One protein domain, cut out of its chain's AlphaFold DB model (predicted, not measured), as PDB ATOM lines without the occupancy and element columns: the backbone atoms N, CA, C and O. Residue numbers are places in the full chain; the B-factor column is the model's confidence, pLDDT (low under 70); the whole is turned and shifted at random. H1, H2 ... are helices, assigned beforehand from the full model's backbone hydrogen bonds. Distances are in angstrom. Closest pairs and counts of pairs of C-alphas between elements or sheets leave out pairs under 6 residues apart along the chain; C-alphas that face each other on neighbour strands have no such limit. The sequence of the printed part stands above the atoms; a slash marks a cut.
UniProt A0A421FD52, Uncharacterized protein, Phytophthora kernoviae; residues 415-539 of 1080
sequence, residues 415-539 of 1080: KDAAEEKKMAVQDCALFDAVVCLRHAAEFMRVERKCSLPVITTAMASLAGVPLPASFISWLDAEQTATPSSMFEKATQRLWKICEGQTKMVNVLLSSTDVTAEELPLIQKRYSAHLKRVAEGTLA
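This is residues 415 to 539 of the 1080 residues of an uncharacterized protein of Phytophthora kernoviae (UniProt A0A421FD52). What shape do these coordinates make? The long helix H1 and helix H6 lie side by side, running opposite ways, and the four shorter helices H2, H3, H4 and H5 are over one side of this pair. H2 folds back over the later part of H1, residues 445 to 450 stick out, H3 packs across H6, and H4 meets the first turns of H6 at nearly a right angle. What is it built of? The printed part has 125 residues with six named helices, H1 to H6 in order along the chain, and no named strand: the class is all helix. It is compact, with a radius of gyration of the C-alphas of 15.2 A and spans of 49 by 39 by 25 A.

What stands beside the longest helix? H1, residues 420 to 446, touches H6, residues 518 to 534, at a shallow tilt of 17 degrees, opposite ways, the closest C-alphas being those of Lys 421 and Ala 534, 4.5 A apart. With residues 434 to 441 alone, H1 touches H2, residues 453 to 463, in a helical hairpin at a steep tilt of 44 degrees, closest at the C-alphas of Ala 441 and Ile 455, 6.9 A. What touches H6? H4, residues 486 to 500, touches it with residues 486 to 490 alone, and H6 touches H4 with residues 518 to 522 alone; the two are about perpendicular at 78 degrees, closest at the C-alphas of Phe 487 and Glu 518, 6.3 A. H3, residues 469 to 477, only just touches residues 526 to 529 of H6, with 3 pairs of C-alphas within 8 A, the closest those of Phe 471 and Tyr 526, 7.5 A. Where does H5 sit? H5, residues 506 to 509, touches H2, closest at the C-alphas of Ala 463 and Asn 506, 4.3 A, while H2 and H4 are apart. How are the backbones? Every O i to N i+4 pair is within hydrogen-bond range in H1, H2, H3, H4 and H6; H5 is too short for one.

Where does H1 run? It goes 39.0 A from C-alpha 420 at (100.162, 151.221, 225.745) to C-alpha 446 at (65.364, 167.017, 233.615). How long are the others? H6 measures 24.4 A, ending at C-alpha 534 at (94.627, 147.136, 223.049), H4 21.7 A, H2 15.3 A, H3 12.6 A and H5 5.0 A.

How far does it reach? The two C-alphas farthest apart, of Lys 449 and Ala 539, are 48.6 A apart. Are there cuts or long links? The printed part has no cut and no long link. Where is confidence low? The mean pLDDT of the printed part is 72.3, and 34 residues are under 70, among them 415 to 422, 498 to 503 and 534 to 539.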
ATOM      1  N   LYS A 415      99.823 157.512 236.191       49.75
ATOM      2  CA  LYS A 415     101.118 158.035 235.707       49.75
ATOM      3  C   LYS A 415     102.164 156.940 235.437       49.75
ATOM      4  O   LYS A 415     103.173 157.233 234.802       49.75
ATOM      5  N   ASP A 416     101.898 155.704 235.870       44.00
ATOM      6  CA  ASP A 416     102.846 154.582 235.888       44.00
ATOM      7  C   ASP A 416     102.449 153.391 234.982       44.00
ATOM      8  O   ASP A 416     103.046 152.315 235.067       44.00
ATOM      9  N   ALA A 417     101.468 153.539 234.082       49.22
ATOM     10  CA  ALA A 417     101.115 152.482 233.127       49.22
ATOM     11  C   ALA A 417     102.124 152.431 231.960       49.22
ATOM     12  O   ALA A 417     101.919 153.021 230.906       49.22
ATOM     13  N   ALA A 418     103.234 151.709 232.134       46.94
ATOM     14  CA  ALA A 418     104.306 151.600 231.135       46.94
ATOM     15  C   ALA A 418     103.917 150.870 229.823       46.94
ATOM     16  O   ALA A 418     104.717 150.824 228.889       46.94
ATOM     17  N   GLU A 419     102.711 150.297 229.731       64.50
ATOM     18  CA  GLU A 419     102.225 149.540 228.569       64.50
ATOM     19  C   GLU A 419     101.064 150.276 227.879       64.50
ATOM     20  O   GLU A 419     100.026 150.518 228.496       64.50
ATOM     21  N   GLU A 420     101.195 150.558 226.574       62.78
ATOM     22  CA  GLU A 420     100.162 151.221 225.745       62.78
ATOM     23  C   GLU A 420      98.785 150.538 225.831       62.78
ATOM     24  O   GLU A 420      97.755 151.207 225.783       62.78
ATOM     25  N   LYS A 421      98.758 149.215 226.042       64.50
ATOM     26  CA  LYS A 421      97.524 148.438 226.226       64.50
ATOM     27  C   LYS A 421      96.784 148.792 227.517       64.50
ATOM     28  O   LYS A 421      95.569 148.932 227.496       64.50
ATOM     29  N   LYS A 422      97.508 148.970 228.628       67.31
ATOM     30  CA  LYS A 422      96.917 149.342 229.925       67.31
ATOM     31  C   LYS A 422      96.442 150.794 229.926       67.31
ATOM     32  O   LYS A 422      95.397 151.082 230.499       67.31
ATOM     33  N   MET A 423      97.154 151.679 229.223       70.69
ATOM     34  CA  MET A 423      96.698 153.057 229.003       70.69
ATOM     35  C   MET A 423      95.403 153.105 228.179       70.69
ATOM     36  O   MET A 423      94.487 153.829 228.546       70.69
ATOM     37  N   ALA A 424      95.273 152.287 227.128       70.25
ATOM     38  CA  ALA A 424      94.055 152.250 226.313       70.25
ATOM     39  C   ALA A 424      92.808 151.795 227.098       70.25
ATOM     40  O   ALA A 424      91.723 152.326 226.878       70.25
ATOM     41  N   VAL A 425      92.956 150.845 228.029       72.56
ATOM     42  CA  VAL A 425      91.856 150.392 228.903       72.56
ATOM     43  C   VAL A 425      91.452 151.484 229.901       72.56
ATOM     44  O   VAL A 425      90.265 151.743 230.083       72.56
ATOM     45  N   GLN A 426      92.424 152.189 230.492       74.25
ATOM     46  CA  GLN A 426      92.156 153.316 231.395       74.25
ATOM     47  C   GLN A 426      91.494 154.498 230.671       74.25
ATOM     48  O   GLN A 426      90.570 155.107 231.209       74.25
ATOM     49  N   ASP A 427      91.918 154.788 229.440       76.19
ATOM     50  CA  ASP A 427      91.329 155.837 228.605       76.19
ATOM     51  C   ASP A 427      89.877 155.508 228.208       76.19
ATOM     52  O   ASP A 427      89.032 156.406 228.207       76.19
ATOM     53  N   CYS A 428      89.566 154.234 227.920       75.56
ATOM     54  CA  CYS A 428      88.189 153.768 227.709       75.56
ATOM     55  C   CYS A 428      87.329 154.011 228.954       75.56
ATOM     56  O   CYS A 428      86.301 154.676 228.861       75.56
ATOM     57  N   ALA A 429      87.780 153.536 230.118       76.19
ATOM     58  CA  ALA A 429      87.026 153.654 231.364       76.19
ATOM     59  C   ALA A 429      86.793 155.119 231.775       76.19
ATOM     60  O   ALA A 429      85.711 155.472 232.249       76.19
ATOM     61  N   LEU A 430      87.778 155.995 231.545       80.31
ATOM     62  CA  LEU A 430      87.626 157.434 231.761       80.31
ATOM     63  C   LEU A 430      86.547 158.022 230.845       80.31
ATOM     64  O   LEU A 430      85.734 158.828 231.294       80.31
ATOM     65  N   PHE A 431      86.530 157.636 229.567       78.31
ATOM     66  CA  PHE A 431      85.546 158.143 228.613       78.31
ATOM     67  C   PHE A 431      84.133 157.633 228.928       78.31
ATOM     68  O   PHE A 431      83.184 158.415 228.888       78.31
ATOM     69  N   ASP A 432      83.993 156.369 229.324       80.06
ATOM     70  CA  ASP A 432      82.713 155.802 229.757       80.06
ATOM     71  C   ASP A 432      82.192 156.514 231.019       80.06
ATOM     72  O   ASP A 432      81.017 156.884 231.089       80.06
ATOM     73  N   ALA A 433      83.077 156.846 231.967       82.00
ATOM     74  CA  ALA A 433      82.730 157.658 233.132       82.00
ATOM     75  C   ALA A 433      82.294 159.088 232.761       82.00
ATOM     76  O   ALA A 433      81.356 159.610 233.362       82.00
ATOM     77  N   VAL A 434      82.923 159.721 231.759       82.06
ATOM     78  CA  VAL A 434      82.536 161.057 231.255       82.06
ATOM     79  C   VAL A 434      81.127 161.031 230.669       82.06
ATOM     80  O   VAL A 434      80.310 161.904 230.977       82.06
ATOM     81  N   VAL A 435      80.835 160.035 229.829       82.00
ATOM     82  CA  VAL A 435      79.520 159.885 229.199       82.00
ATOM     83  C   VAL A 435      78.458 159.615 230.258       82.00
ATOM     84  O   VAL A 435      77.438 160.305 230.285       82.00
ATOM     85  N   CYS A 436      78.719 158.685 231.176       83.62
ATOM     86  CA  CYS A 436      77.794 158.356 232.253       83.62
ATOM     87  C   CYS A 436      77.539 159.559 233.181       83.62
ATOM     88  O   CYS A 436      76.389 159.836 233.526       83.62
ATOM     89  N   LEU A 437      78.571 160.343 233.520       84.19
ATOM     90  CA  LEU A 437      78.436 161.545 234.353       84.19
ATOM     91  C   LEU A 437      77.586 162.623 233.674       84.19
ATOM     92  O   LEU A 437      76.813 163.322 234.332       84.19
ATOM     93  N   ARG A 438      77.710 162.764 232.353       82.06
ATOM     94  CA  ARG A 438      76.908 163.718 231.590       82.06
ATOM     95  C   ARG A 438      75.432 163.323 231.551       82.06
ATOM     96  O   ARG A 438      74.586 164.190 231.760       82.06
ATOM     97  N   HIS A 439      75.130 162.039 231.384       79.31
ATOM     98  CA  HIS A 439      73.762 161.532 231.509       79.31
ATOM     99  C   HIS A 439      73.225 161.709 232.934       79.31
ATOM    100  O   HIS A 439      72.096 162.151 233.108       79.31
ATOM    101  N   ALA A 440      74.045 161.473 233.962       82.75
ATOM    102  CA  ALA A 440      73.666 161.720 235.353       82.75
ATOM    103  C   ALA A 440      73.355 163.211 235.615       82.75
ATOM    104  O   ALA A 440      72.432 163.552 236.359       82.75
ATOM    105  N   ALA A 441      74.092 164.123 234.973       80.81
ATOM    106  CA  ALA A 441      73.838 165.561 235.041       80.81
ATOM    107  C   ALA A 441      72.540 165.978 234.336       80.81
ATOM    108  O   ALA A 441      71.839 166.870 234.822       80.81
ATOM    109  N   GLU A 442      72.208 165.344 233.214       79.31
ATOM    110  CA  GLU A 442      70.942 165.545 232.511       79.31
ATOM    111  C   GLU A 442      69.762 164.976 233.308       79.31
ATOM    112  O   GLU A 442      68.790 165.691 233.542       79.31
ATOM    113  N   PHE A 443      69.912 163.772 233.864       81.00
ATOM    114  CA  PHE A 443      68.965 163.139 234.783       81.00
ATOM    115  C   PHE A 443      68.613 164.044 235.977       81.00
ATOM    116  O   PHE A 443      67.440 164.293 236.256       81.00
ATOM    117  N   MET A 444      69.617 164.619 236.650       75.94
ATOM    118  CA  MET A 444      69.386 165.563 237.752       75.94
ATOM    119  C   MET A 444      68.581 166.799 237.332       75.94
ATOM    120  O   MET A 444      67.766 167.303 238.109       75.94
ATOM    121  N   ARG A 445      68.846 167.324 236.131       75.19
ATOM    122  CA  ARG A 445      68.238 168.564 235.628       75.19
ATOM    123  C   ARG A 445      66.817 168.347 235.120       75.19
ATOM    124  O   ARG A 445      65.956 169.175 235.403       75.19
ATOM    125  N   VAL A 446      66.602 167.277 234.359       72.88
ATOM    126  CA  VAL A 446      65.364 167.017 233.615       72.88
ATOM    127  C   VAL A 446      64.391 166.183 234.443       72.88
ATOM    128  O   VAL A 446      63.245 166.593 234.621       72.88
ATOM    129  N   GLU A 447      64.850 165.054 234.987       70.25
ATOM    130  CA  GLU A 447      63.979 164.063 235.629       70.25
ATOM    131  C   GLU A 447      63.770 164.390 237.117       70.25
ATOM    132  O   GLU A 447      62.639 164.555 237.570       70.25
ATOM    133  N   ARG A 448      64.854 164.584 237.881       69.44
ATOM    134  CA  ARG A 448      64.766 164.774 239.343       69.44
ATOM    135  C   ARG A 448      64.465 166.214 239.777       69.44
ATOM    136  O   ARG A 448      63.980 166.437 240.886       69.44
ATOM    137  N   LYS A 449      64.805 167.207 238.944       71.50
ATOM    138  CA  LYS A 449      64.751 168.655 239.258       71.50
ATOM    139  C   LYS A 449      65.431 169.023 240.594       71.50
ATOM    140  O   LYS A 449      65.095 170.032 241.209       71.50
ATOM    141  N   CYS A 450      66.399 168.218 241.033       66.25
ATOM    142  CA  CYS A 450      67.133 168.382 242.288       66.25
ATOM    143  C   CYS A 450      68.636 168.258 242.027       66.25
ATOM    144  O   CYS A 450      69.078 167.413 241.248       66.25
ATOM    145  N   SER A 451      69.440 169.089 242.693       63.47
ATOM    146  CA  SER A 451      70.899 169.034 242.580       63.47
ATOM    147  C   SER A 451      71.483 167.993 243.532       63.47
ATOM    148  O   SER A 451      71.331 168.136 244.745       63.47
ATOM    149  N   LEU A 452      72.218 167.008 243.011       73.25
ATOM    150  CA  LEU A 452      73.093 166.158 243.820       73.25
ATOM    151  C   LEU A 452      74.478 166.808 243.951       73.25
ATOM    152  O   LEU A 452      75.192 166.925 242.946       73.25
ATOM    153  N   PRO A 453      74.911 167.181 245.172       77.25
ATOM    154  CA  PRO A 453      76.226 167.780 245.397       77.25
ATOM    155  C   PRO A 453      77.376 166.900 244.893       77.25
ATOM    156  O   PRO A 453      78.351 167.413 244.343       77.25
ATOM    157  N   VAL A 454      77.246 165.575 245.015       78.06
ATOM    158  CA  VAL A 454      78.275 164.610 244.597       78.06
ATOM    159  C   VAL A 454      78.511 164.660 243.090       78.06
ATOM    160  O   VAL A 454      79.654 164.809 242.667       78.06
ATOM    161  N   ILE A 455      77.454 164.671 242.272       80.56
ATOM    162  CA  ILE A 455      77.601 164.757 240.812       80.56
ATOM    163  C   ILE A 455      78.167 166.124 240.405       80.56
ATOM    164  O   ILE A 455      79.041 166.198 239.544       80.56
ATOM    165  N   THR A 456      77.749 167.215 241.061       81.31
ATOM    166  CA  THR A 456      78.341 168.541 240.792       81.31
ATOM    167  C   THR A 456      79.826 168.606 241.161       81.31
ATOM    168  O   THR A 456      80.612 169.229 240.448       81.31
ATOM    169  N   THR A 457      80.226 167.914 242.232       82.75
ATOM    170  CA  THR A 457      81.623 167.816 242.669       82.75
ATOM    171  C   THR A 457      82.439 166.974 241.690       82.75
ATOM    172  O   THR A 457      83.519 167.401 241.288       82.75
ATOM    173  N   ALA A 458      81.892 165.844 241.230       81.12
ATOM    174  CA  ALA A 458      82.509 164.978 240.228       81.12
ATOM    175  C   ALA A 458      82.666 165.671 238.861       81.12
ATOM    176  O   ALA A 458      83.692 165.538 238.197       81.12
ATOM    177  N   MET A 459      81.688 166.484 238.448       80.06
ATOM    178  CA  MET A 459      81.822 167.322 237.251       80.06
ATOM    179  C   MET A 459      82.946 168.353 237.401       80.06
ATOM    180  O   MET A 459      83.731 168.547 236.475       80.06
ATOM    181  N   ALA A 460      83.038 169.009 238.561       81.69
ATOM    182  CA  ALA A 460      84.077 170.000 238.826       81.69
ATOM    183  C   ALA A 460      85.479 169.372 238.872       81.69
ATOM    184  O   ALA A 460      86.434 169.965 238.366       81.69
ATOM    185  N   SER A 461      85.609 168.169 239.434       80.06
ATOM    186  CA  SER A 461      86.877 167.442 239.453       80.06
ATOM    187  C   SER A 461      87.296 166.983 238.064       80.06
ATOM    188  O   SER A 461      88.447 167.183 237.681       80.06
ATOM    189  N   LEU A 462      86.360 166.440 237.280       79.25
ATOM    190  CA  LEU A 462      86.613 165.974 235.919       79.25
ATOM    191  C   LEU A 462      86.943 167.130 234.962       79.25
ATOM    192  O   LEU A 462      87.790 166.982 234.084       79.25
ATOM    193  N   ALA A 463      86.361 168.316 235.167       76.94
ATOM    194  CA  ALA A 463      86.719 169.516 234.406       76.94
ATOM    195  C   ALA A 463      88.209 169.897 234.555       76.94
ATOM    196  O   ALA A 463      88.779 170.518 233.654       76.94
ATOM    197  N   GLY A 464      88.844 169.502 235.666       73.88
ATOM    198  CA  GLY A 464      90.268 169.684 235.951       73.88
ATOM    199  C   GLY A 464      91.191 168.576 235.425       73.88
ATOM    200  O   GLY A 464      92.398 168.660 235.652       73.88
ATOM    201  N   VAL A 465      90.671 167.568 234.716       80.69
ATOM    202  CA  VAL A 465      91.454 166.448 234.163       80.69
ATOM    203  C   VAL A 465      91.869 166.743 232.712       80.69
ATOM    204  O   VAL A 465      91.037 167.200 231.919       80.69
ATOM    205  N   PRO A 466      93.141 166.511 232.324       76.75
ATOM    206  CA  PRO A 466      93.580 166.666 230.940       76.75
ATOM    207  C   PRO A 466      93.024 165.556 230.033       76.75
ATOM    208  O   PRO A 466      92.888 164.407 230.448       76.75
ATOM    209  N   LEU A 467      92.736 165.884 228.772       76.69
ATOM    210  CA  LEU A 467      92.339 164.895 227.763       76.69
ATOM    211  C   LEU A 467      93.487 163.904 227.489       76.69
ATOM    212  O   LEU A 467      94.637 164.344 227.370       76.69
ATOM    213  N   PRO A 468      93.195 162.598 227.321       80.44
ATOM    214  CA  PRO A 468      94.207 161.612 226.964       80.44
ATOM    215  C   PRO A 468      94.951 161.964 225.671       80.44
ATOM    216  O   PRO A 468      94.363 162.420 224.686       80.44
ATOM    217  N   ALA A 469      96.260 161.705 225.635       72.19
ATOM    218  CA  ALA A 469      97.069 161.923 224.433       72.19
ATOM    219  C   ALA A 469      96.612 161.032 223.260       72.19
ATOM    220  O   ALA A 469      96.658 161.457 222.104       72.19
ATOM    221  N   SER A 470      96.114 159.831 223.572       75.50
ATOM    222  CA  SER A 470      95.514 158.896 222.616       75.50
ATOM    223  C   SER A 470      94.287 159.504 221.925       75.50
ATOM    224  O   SER A 470      94.155 159.398 220.706       75.50
ATOM    225  N   PHE A 471      93.439 160.222 222.670       78.38
ATOM    226  CA  PHE A 471      92.259 160.909 222.144       78.38
ATOM    227  C   PHE A 471      92.640 162.008 221.156       78.38
ATOM    228  O   PHE A 471      92.089 162.063 220.063       78.38
ATOM    229  N   ILE A 472      93.633 162.833 221.495       76.94
ATOM    230  CA  ILE A 472      94.111 163.907 220.612       76.94
ATOM    231  C   ILE A 472      94.687 163.320 219.319       76.94
ATOM    232  O   ILE A 472      94.344 163.778 218.235       76.94
ATOM    233  N   SER A 473      95.494 162.259 219.424       76.38
ATOM    234  CA  SER A 473      96.078 161.600 218.248       76.38
ATOM    235  C   SER A 473      95.032 160.960 217.328       76.38
ATOM    236  O   SER A 473      95.164 161.012 216.107       76.38
ATOM    237  N   TRP A 474      93.970 160.390 217.907       83.06
ATOM    238  CA  TRP A 474      92.838 159.854 217.157       83.06
ATOM    239  C   TRP A 474      92.055 160.975 216.469       83.06
ATOM    240  O   TRP A 474      91.698 160.868 215.297       83.06
ATOM    241  N   LEU A 475      91.841 162.077 217.183       79.94
ATOM    242  CA  LEU A 475      91.099 163.223 216.688       79.94
ATOM    243  C   LEU A 475      91.844 163.923 215.541       79.94
ATOM    244  O   LEU A 475      91.193 164.345 214.591       79.94
ATOM    245  N   ASP A 476      93.181 163.965 215.566       76.19
ATOM    246  CA  ASP A 476      94.017 164.428 214.447       76.19
ATOM    247  C   ASP A 476      93.927 163.500 213.217       76.19
ATOM    248  O   ASP A 476      93.954 163.972 212.079       76.19
ATOM    249  N   ALA A 477      93.799 162.185 213.425       73.25
ATOM    250  CA  ALA A 477      93.729 161.193 212.347       73.25
ATOM    251  C   ALA A 477      92.368 161.157 211.621       73.25
ATOM    252  O   ALA A 477      92.313 160.810 210.443       73.25
ATOM    253  N   GLU A 478      91.280 161.525 212.301       74.81
ATOM    254  CA  GLU A 478      89.909 161.539 211.759       74.81
ATOM    255  C   GLU A 478      89.528 162.874 211.081       74.81
ATOM    256  O   GLU A 478      88.376 163.065 210.682       74.81
ATOM    257  N   GLN A 479      90.462 163.825 210.936       71.81
ATOM    258  CA  GLN A 479      90.168 165.111 210.296       71.81
ATOM    259  C   GLN A 479      89.950 164.958 208.784       71.81
ATOM    260  O   GLN A 479      90.855 164.587 208.034       71.81
ATOM    261  N   THR A 480      88.757 165.327 208.316       62.94
ATOM    262  CA  THR A 480      88.413 165.386 206.889       62.94
ATOM    263  C   THR A 480      88.298 166.838 206.411       62.94
ATOM    264  O   THR A 480      87.856 167.732 207.133       62.94
ATOM    265  N   ALA A 481      88.711 167.104 205.165       49.72
ATOM    266  CA  ALA A 481      88.730 168.460 204.597       49.72
ATOM    267  C   ALA A 481      87.321 169.049 204.358       49.72
ATOM    268  O   ALA A 481      87.165 170.268 204.295       49.72
ATOM    269  N   THR A 482      86.296 168.198 204.245       57.91
ATOM    270  CA  THR A 482      84.894 168.582 204.013       57.91
ATOM    271  C   THR A 482      83.959 167.721 204.876       57.91
ATOM    272  O   THR A 482      83.635 166.605 204.464       57.91
ATOM    273  N   PRO A 483      83.515 168.194 206.056       65.00
ATOM    274  CA  PRO A 483      82.665 167.411 206.951       65.00
ATOM    275  C   PRO A 483      81.222 167.342 206.431       65.00
ATOM    276  O   PRO A 483      80.542 168.361 206.282       65.00
ATOM    277  N   SER A 484      80.733 166.132 206.177       59.88
ATOM    278  CA  SER A 484      79.383 165.869 205.663       59.88
ATOM    279  C   SER A 484      78.450 165.287 206.730       59.88
ATOM    280  O   SER A 484      77.275 165.655 206.785       59.88
ATOM    281  N   SER A 485      78.980 164.457 207.634       75.12
ATOM    282  CA  SER A 485      78.222 163.805 208.708       75.12
ATOM    283  C   SER A 485      78.164 164.643 209.998       75.12
ATOM    284  O   SER A 485      79.019 165.498 210.240       75.12
ATOM    285  N   MET A 486      77.155 164.405 210.855       68.50
ATOM    286  CA  MET A 486      77.045 165.065 212.175       68.50
ATOM    287  C   MET A 486      78.291 164.812 213.034       68.50
ATOM    288  O   MET A 486      78.816 165.727 213.662       68.50
ATOM    289  N   PHE A 487      78.825 163.590 212.955       74.31
ATOM    290  CA  PHE A 487      80.072 163.197 213.600       74.31
ATOM    291  C   PHE A 487      81.276 164.012 213.099       74.31
ATOM    292  O   PHE A 487      81.984 164.586 213.917       74.31
ATOM    293  N   GLU A 488      81.485 164.135 211.781       74.06
ATOM    294  CA  GLU A 488      82.609 164.907 211.214       74.06
ATOM    295  C   GLU A 488      82.540 166.398 211.575       74.06
ATOM    296  O   GLU A 488      83.558 167.044 211.824       74.06
ATOM    297  N   LYS A 489      81.330 166.966 211.647       76.38
ATOM    298  CA  LYS A 489      81.130 168.348 212.108       76.38
ATOM    299  C   LYS A 489      81.430 168.500 213.602       76.38
ATOM    300  O   LYS A 489      81.923 169.549 214.016       76.38
ATOM    301  N   ALA A 490      81.125 167.491 214.418       72.50
ATOM    302  CA  ALA A 490      81.435 167.476 215.846       72.50
ATOM    303  C   ALA A 490      82.942 167.303 216.104       72.50
ATOM    304  O   ALA A 490      83.523 168.086 216.855       72.50
ATOM    305  N   THR A 491      83.613 166.368 215.425       76.81
ATOM    306  CA  THR A 491      85.063 166.149 215.571       76.81
ATOM    307  C   THR A 491      85.886 167.333 215.076       76.81
ATOM    308  O   THR A 491      86.878 167.685 215.710       76.81
ATOM    309  N   GLN A 492      85.459 168.013 214.007       74.88
ATOM    310  CA  GLN A 492      86.140 169.216 213.523       74.88
ATOM    311  C   GLN A 492      85.941 170.426 214.459       74.88
ATOM    312  O   GLN A 492      86.843 171.253 214.603       74.88
ATOM    313  N   ARG A 493      84.782 170.541 215.131       75.75
ATOM    314  CA  ARG A 493      84.564 171.546 216.192       75.75
ATOM    315  C   ARG A 493      85.442 171.267 217.408       75.75
ATOM    316  O   ARG A 493      86.144 172.168 217.860       75.75
ATOM    317  N   LEU A 494      85.454 170.020 217.877       75.69
ATOM    318  CA  LEU A 494      86.297 169.580 218.988       75.69
ATOM    319  C   LEU A 494      87.782 169.815 218.709       75.69
ATOM    320  O   LEU A 494      88.493 170.289 219.591       75.69
ATOM    321  N   TRP A 495      88.233 169.562 217.478       79.19
ATOM    322  CA  TRP A 495      89.615 169.803 217.062       79.19
ATOM    323  C   TRP A 495      90.007 171.275 217.198       79.19
ATOM    324  O   TRP A 495      90.978 171.595 217.880       79.19
ATOM    325  N   LYS A 496      89.190 172.184 216.647       76.75
ATOM    326  CA  LYS A 496      89.420 173.638 216.724       76.75
ATOM    327  C   LYS A 496      89.438 174.157 218.165       76.75
ATOM    328  O   LYS A 496      90.208 175.060 218.483       76.75
ATOM    329  N   ILE A 497      88.600 173.598 219.041       72.69
ATOM    330  CA  ILE A 497      88.558 173.968 220.464       72.69
ATOM    331  C   ILE A 497      89.799 173.432 221.198       72.69
ATOM    332  O   ILE A 497      90.413 174.168 221.971       72.69
ATOM    333  N   CYS A 498      90.221 172.197 220.913       69.31
ATOM    334  CA  CYS A 498      91.416 171.585 221.505       69.31
ATOM    335  C   CYS A 498      92.736 172.220 221.028       69.31
ATOM    336  O   CYS A 498      93.747 172.112 221.723       69.31
ATOM    337  N   GLU A 499      92.739 172.884 219.868       63.59
ATOM    338  CA  GLU A 499      93.880 173.651 219.353       63.59
ATOM    339  C   GLU A 499      94.019 175.025 220.048       63.59
ATOM    340  O   GLU A 499      95.134 175.520 220.221       63.59
ATOM    341  N   GLY A 500      92.903 175.624 220.496       56.47
ATOM    342  CA  GLY A 500      92.854 176.970 221.086       56.47
ATOM    343  C   GLY A 500      92.729 177.056 222.619       56.47
ATOM    344  O   GLY A 500      93.144 178.063 223.194       56.47
ATOM    345  N   GLN A 501      92.171 176.043 223.296       56.06
ATOM    346  CA  GLN A 501      91.996 175.993 224.761       56.06
ATOM    347  C   GLN A 501      92.896 174.940 225.431       56.06
ATOM    348  O   GLN A 501      93.451 174.051 224.787       56.06
ATOM    349  N   THR A 502      93.052 175.024 226.758       56.72
ATOM    350  CA  THR A 502      93.716 173.978 227.553       56.72
ATOM    351  C   THR A 502      93.033 172.635 227.297       56.72
ATOM    352  O   THR A 502      91.824 172.536 227.485       56.72
ATOM    353  N   LYS A 503      93.812 171.629 226.880       68.62
ATOM    354  CA  LYS A 503      93.426 170.244 226.552       68.62
ATOM    355  C   LYS A 503      92.790 169.514 227.747       68.62
ATOM    356  O   LYS A 503      93.399 168.607 228.305       68.62
ATOM    357  N   MET A 504      91.603 169.937 228.167       77.75
ATOM    358  CA  MET A 504      90.901 169.470 229.364       77.75
ATOM    359  C   MET A 504      89.588 168.792 228.985       77.75
ATOM    360  O   MET A 504      88.946 169.161 228.001       77.75
ATOM    361  N   VAL A 505      89.156 167.832 229.800       77.50
ATOM    362  CA  VAL A 505      87.936 167.033 229.582       77.50
ATOM    363  C   VAL A 505      86.652 167.879 229.627       77.50
ATOM    364  O   VAL A 505      85.629 167.475 229.078       77.50
ATOM    365  N   ASN A 506      86.703 169.094 230.186       78.25
ATOM    366  CA  ASN A 506      85.571 170.028 230.260       78.25
ATOM    367  C   ASN A 506      84.860 170.266 228.910       78.25
ATOM    368  O   ASN A 506      83.646 170.448 228.875       78.25
ATOM    369  N   VAL A 507      85.590 170.205 227.790       72.38
ATOM    370  CA  VAL A 507      85.011 170.371 226.445       72.38
ATOM    371  C   VAL A 507      83.938 169.306 226.158       72.38
ATOM    372  O   VAL A 507      82.896 169.626 225.592       72.38
ATOM    373  N   LEU A 508      84.140 168.063 226.616       74.00
ATOM    374  CA  LEU A 508      83.199 166.946 226.433       74.00
ATOM    375  C   LEU A 508      81.977 167.031 227.367       74.00
ATOM    376  O   LEU A 508      80.902 166.516 227.045       74.00
ATOM    377  N   LEU A 509      82.135 167.699 228.513       72.31
ATOM    378  CA  LEU A 509      81.065 167.926 229.490       72.31
ATOM    379  C   LEU A 509      80.140 169.082 229.095       72.31
ATOM    380  O   LEU A 509      79.011 169.159 229.581       72.31
ATOM    381  N   SER A 510      80.596 169.982 228.222       74.44
ATOM    382  CA  SER A 510      79.783 171.100 227.759       74.44
ATOM    383  C   SER A 510      78.700 170.629 226.778       74.44
ATOM    384  O   SER A 510      78.960 169.943 225.788       74.44
ATOM    385  N   SER A 511      77.452 171.018 227.043       65.38
ATOM    386  CA  SER A 511      76.326 170.776 226.132       65.38
ATOM    387  C   SER A 511      76.310 171.737 224.938       65.38
ATOM    388  O   SER A 511      75.519 171.553 224.018       65.38
ATOM    389  N   THR A 512      77.153 172.776 224.958       65.69
ATOM    390  CA  THR A 512      77.308 173.757 223.875       65.69
ATOM    391  C   THR A 512      78.241 173.260 222.779       65.69
ATOM    392  O   THR A 512      77.998 173.541 221.605       65.69
ATOM    393  N   ASP A 513      79.286 172.511 223.144       65.69
ATOM    394  CA  ASP A 513      80.347 172.151 222.201       65.69
ATOM    395  C   ASP A 513      80.130 170.754 221.602       65.69
ATOM    396  O   ASP A 513      80.467 170.533 220.437       65.69
ATOM    397  N   VAL A 514      79.498 169.842 222.353       72.50
ATOM    398  CA  VAL A 514      79.083 168.500 221.903       72.50
ATOM    399  C   VAL A 514      77.621 168.294 222.279       72.50
ATOM    400  O   VAL A 514      77.280 168.450 223.452       72.50
ATOM    401  N   THR A 515      76.747 167.925 221.341       74.06
ATOM    402  CA  THR A 515      75.327 167.645 221.654       74.06
ATOM    403  C   THR A 515      75.140 166.268 222.311       74.06
ATOM    404  O   THR A 515      76.044 165.431 222.287       74.06
ATOM    405  N   ALA A 516      73.982 166.028 222.942       66.31
ATOM    406  CA  ALA A 516      73.675 164.743 223.588       66.31
ATOM    407  C   ALA A 516      73.666 163.564 222.593       66.31
ATOM    408  O   ALA A 516      74.051 162.459 222.953       66.31
ATOM    409  N   GLU A 517      73.332 163.816 221.324       69.81
ATOM    410  CA  GLU A 517      73.336 162.810 220.250       69.81
ATOM    411  C   GLU A 517      74.731 162.576 219.638       69.81
ATOM    412  O   GLU A 517      75.032 161.497 219.127       69.81
ATOM    413  N   GLU A 518      75.617 163.576 219.691       74.06
ATOM    414  CA  GLU A 518      76.973 163.494 219.129       74.06
ATOM    415  C   GLU A 518      77.935 162.709 220.031       74.06
ATOM    416  O   GLU A 518      78.836 162.023 219.537       74.06
ATOM    417  N   LEU A 519      77.749 162.786 221.350       76.50
ATOM    418  CA  LEU A 519      78.655 162.186 222.328       76.50
ATOM    419  C   LEU A 519      78.702 160.640 222.271       76.50
ATOM    420  O   LEU A 519      79.815 160.106 222.239       76.50
ATOM    421  N   PRO A 520      77.575 159.902 222.167       73.19
ATOM    422  CA  PRO A 520      77.594 158.443 222.016       73.19
ATOM    423  C   PRO A 520      78.259 157.985 220.708       73.19
ATOM    424  O   PRO A 520      78.939 156.957 220.663       73.19
ATOM    425  N   LEU A 521      78.123 158.764 219.628       74.75
ATOM    426  CA  LEU A 521      78.783 158.471 218.348       74.75
ATOM    427  C   LEU A 521      80.308 158.605 218.455       74.75
ATOM    428  O   LEU A 521      81.044 157.788 217.891       74.75
ATOM    429  N   ILE A 522      80.781 159.602 219.209       78.06
ATOM    430  CA  ILE A 522      82.202 159.796 219.518       78.06
ATOM    431  C   ILE A 522      82.718 158.661 220.405       78.06
ATOM    432  O   ILE A 522      83.736 158.054 220.063       78.06
ATOM    433  N   GLN A 523      81.987 158.300 221.463       79.12
ATOM    434  CA  GLN A 523      82.315 157.168 222.336       79.12
ATOM    435  C   GLN A 523      82.466 155.868 221.543       79.12
ATOM    436  O   GLN A 523      83.466 155.164 221.681       79.12
ATOM    437  N   LYS A 524      81.512 155.553 220.659       80.31
ATOM    438  CA  LYS A 524      81.515 154.307 219.881       80.31
ATOM    439  C   LYS A 524      82.723 154.199 218.948       80.31
ATOM    440  O   LYS A 524      83.311 153.127 218.818       80.31
ATOM    441  N   ARG A 525      83.116 155.294 218.288       79.88
ATOM    442  CA  ARG A 525      84.273 155.284 217.374       79.88
ATOM    443  C   ARG A 525      85.609 155.316 218.112       79.88
ATOM    444  O   ARG A 525      86.527 154.601 217.709       79.88
ATOM    445  N   TYR A 526      85.704 156.083 219.195       79.31
ATOM    446  CA  TYR A 526      86.914 156.160 220.007       79.31
ATOM    447  C   TYR A 526      87.172 154.860 220.785       79.31
ATOM    448  O   TYR A 526      88.278 154.328 220.722       79.31
ATOM    449  N   SER A 527      86.148 154.254 221.396       76.75
ATOM    450  CA  SER A 527      86.264 152.930 222.037       76.75
ATOM    451  C   SER A 527      86.653 151.836 221.037       76.75
ATOM    452  O   SER A 527      87.497 150.995 221.334       76.75
ATOM    453  N   ALA A 528      86.130 151.871 219.805       78.50
ATOM    454  CA  ALA A 528      86.552 150.954 218.744       78.50
ATOM    455  C   ALA A 528      88.011 151.170 218.300       78.50
ATOM    456  O   ALA A 528      88.662 150.228 217.844       78.50
ATOM    457  N   HIS A 529      88.528 152.397 218.381       77.06
ATOM    458  CA  HIS A 529      89.941 152.693 218.144       77.06
ATOM    459  C   HIS A 529      90.811 152.167 219.293       77.06
ATOM    460  O   HIS A 529      91.772 151.446 219.042       77.06
ATOM    461  N   LEU A 530      90.434 152.431 220.546       74.44
ATOM    462  CA  LEU A 530      91.159 151.954 221.724       74.44
ATOM    463  C   LEU A 530      91.162 150.424 221.844       74.44
ATOM    464  O   LEU A 530      92.207 149.855 222.146       74.44
ATOM    465  N   LYS A 531      90.063 149.735 221.498       72.81
ATOM    466  CA  LYS A 531      90.028 148.262 221.409       72.81
ATOM    467  C   LYS A 531      91.029 147.727 220.378       72.81
ATOM    468  O   LYS A 531      91.762 146.791 220.674       72.81
ATOM    469  N   ARG A 532      91.163 148.378 219.213       71.56
ATOM    470  CA  ARG A 532      92.182 148.026 218.200       71.56
ATOM    471  C   ARG A 532      93.619 148.293 218.670       71.56
ATOM    472  O   ARG A 532      94.528 147.555 218.291       71.56
ATOM    473  N   VAL A 533      93.835 149.331 219.485       72.75
ATOM    474  CA  VAL A 533      95.135 149.608 220.129       72.75
ATOM    475  C   VAL A 533      95.453 148.533 221.177       72.75
ATOM    476  O   VAL A 533      96.558 147.992 221.181       72.75
ATOM    477  N   ALA A 534      94.481 148.162 222.014       63.50
ATOM    478  CA  ALA A 534      94.627 147.136 223.049       63.50
ATOM    479  C   ALA A 534      94.889 145.734 222.459       63.50
ATOM    480  O   ALA A 534      95.769 145.008 222.931       63.50
ATOM    481  N   GLU A 535      94.208 145.389 221.361       65.69
ATOM    482  CA  GLU A 535      94.417 144.155 220.590       65.69
ATOM    483  C   GLU A 535      95.759 144.143 219.820       65.69
ATOM    484  O   GLU A 535      96.162 143.109 219.287       65.69
ATOM    485  N   GLY A 536      96.495 145.264 219.785       58.12
ATOM    486  CA  GLY A 536      97.804 145.378 219.132       58.12
ATOM    487  C   GLY A 536      97.747 145.336 217.602       58.12
ATOM    488  O   GLY A 536      98.750 145.037 216.958       58.12
ATOM    489  N   THR A 537      96.582 145.603 217.008       54.16
ATOM    490  CA  THR A 537      96.337 145.456 215.561       54.16
ATOM    491  C   THR A 537      96.647 146.725 214.761       54.16
ATOM    492  O   THR A 537      96.581 146.709 213.531       54.16
ATOM    493  N   LEU A 538      96.994 147.835 215.423       48.09
ATOM    494  CA  LEU A 538      97.401 149.067 214.747       48.09
ATOM    495  C   LEU A 538      98.867 148.998 214.304       48.09
ATOM    496  O   LEU A 538      99.797 149.104 215.104       48.09
ATOM    497  N   ALA A 539      99.077 148.893 212.990       38.78
ATOM    498  CA  ALA A 539     100.333 149.303 212.379       38.78
ATOM    499  C   ALA A 539     100.540 150.805 212.645       38.78
ATOM    500  O   ALA A 539      99.625 151.603 212.441       38.78
TER     501      ALA A 539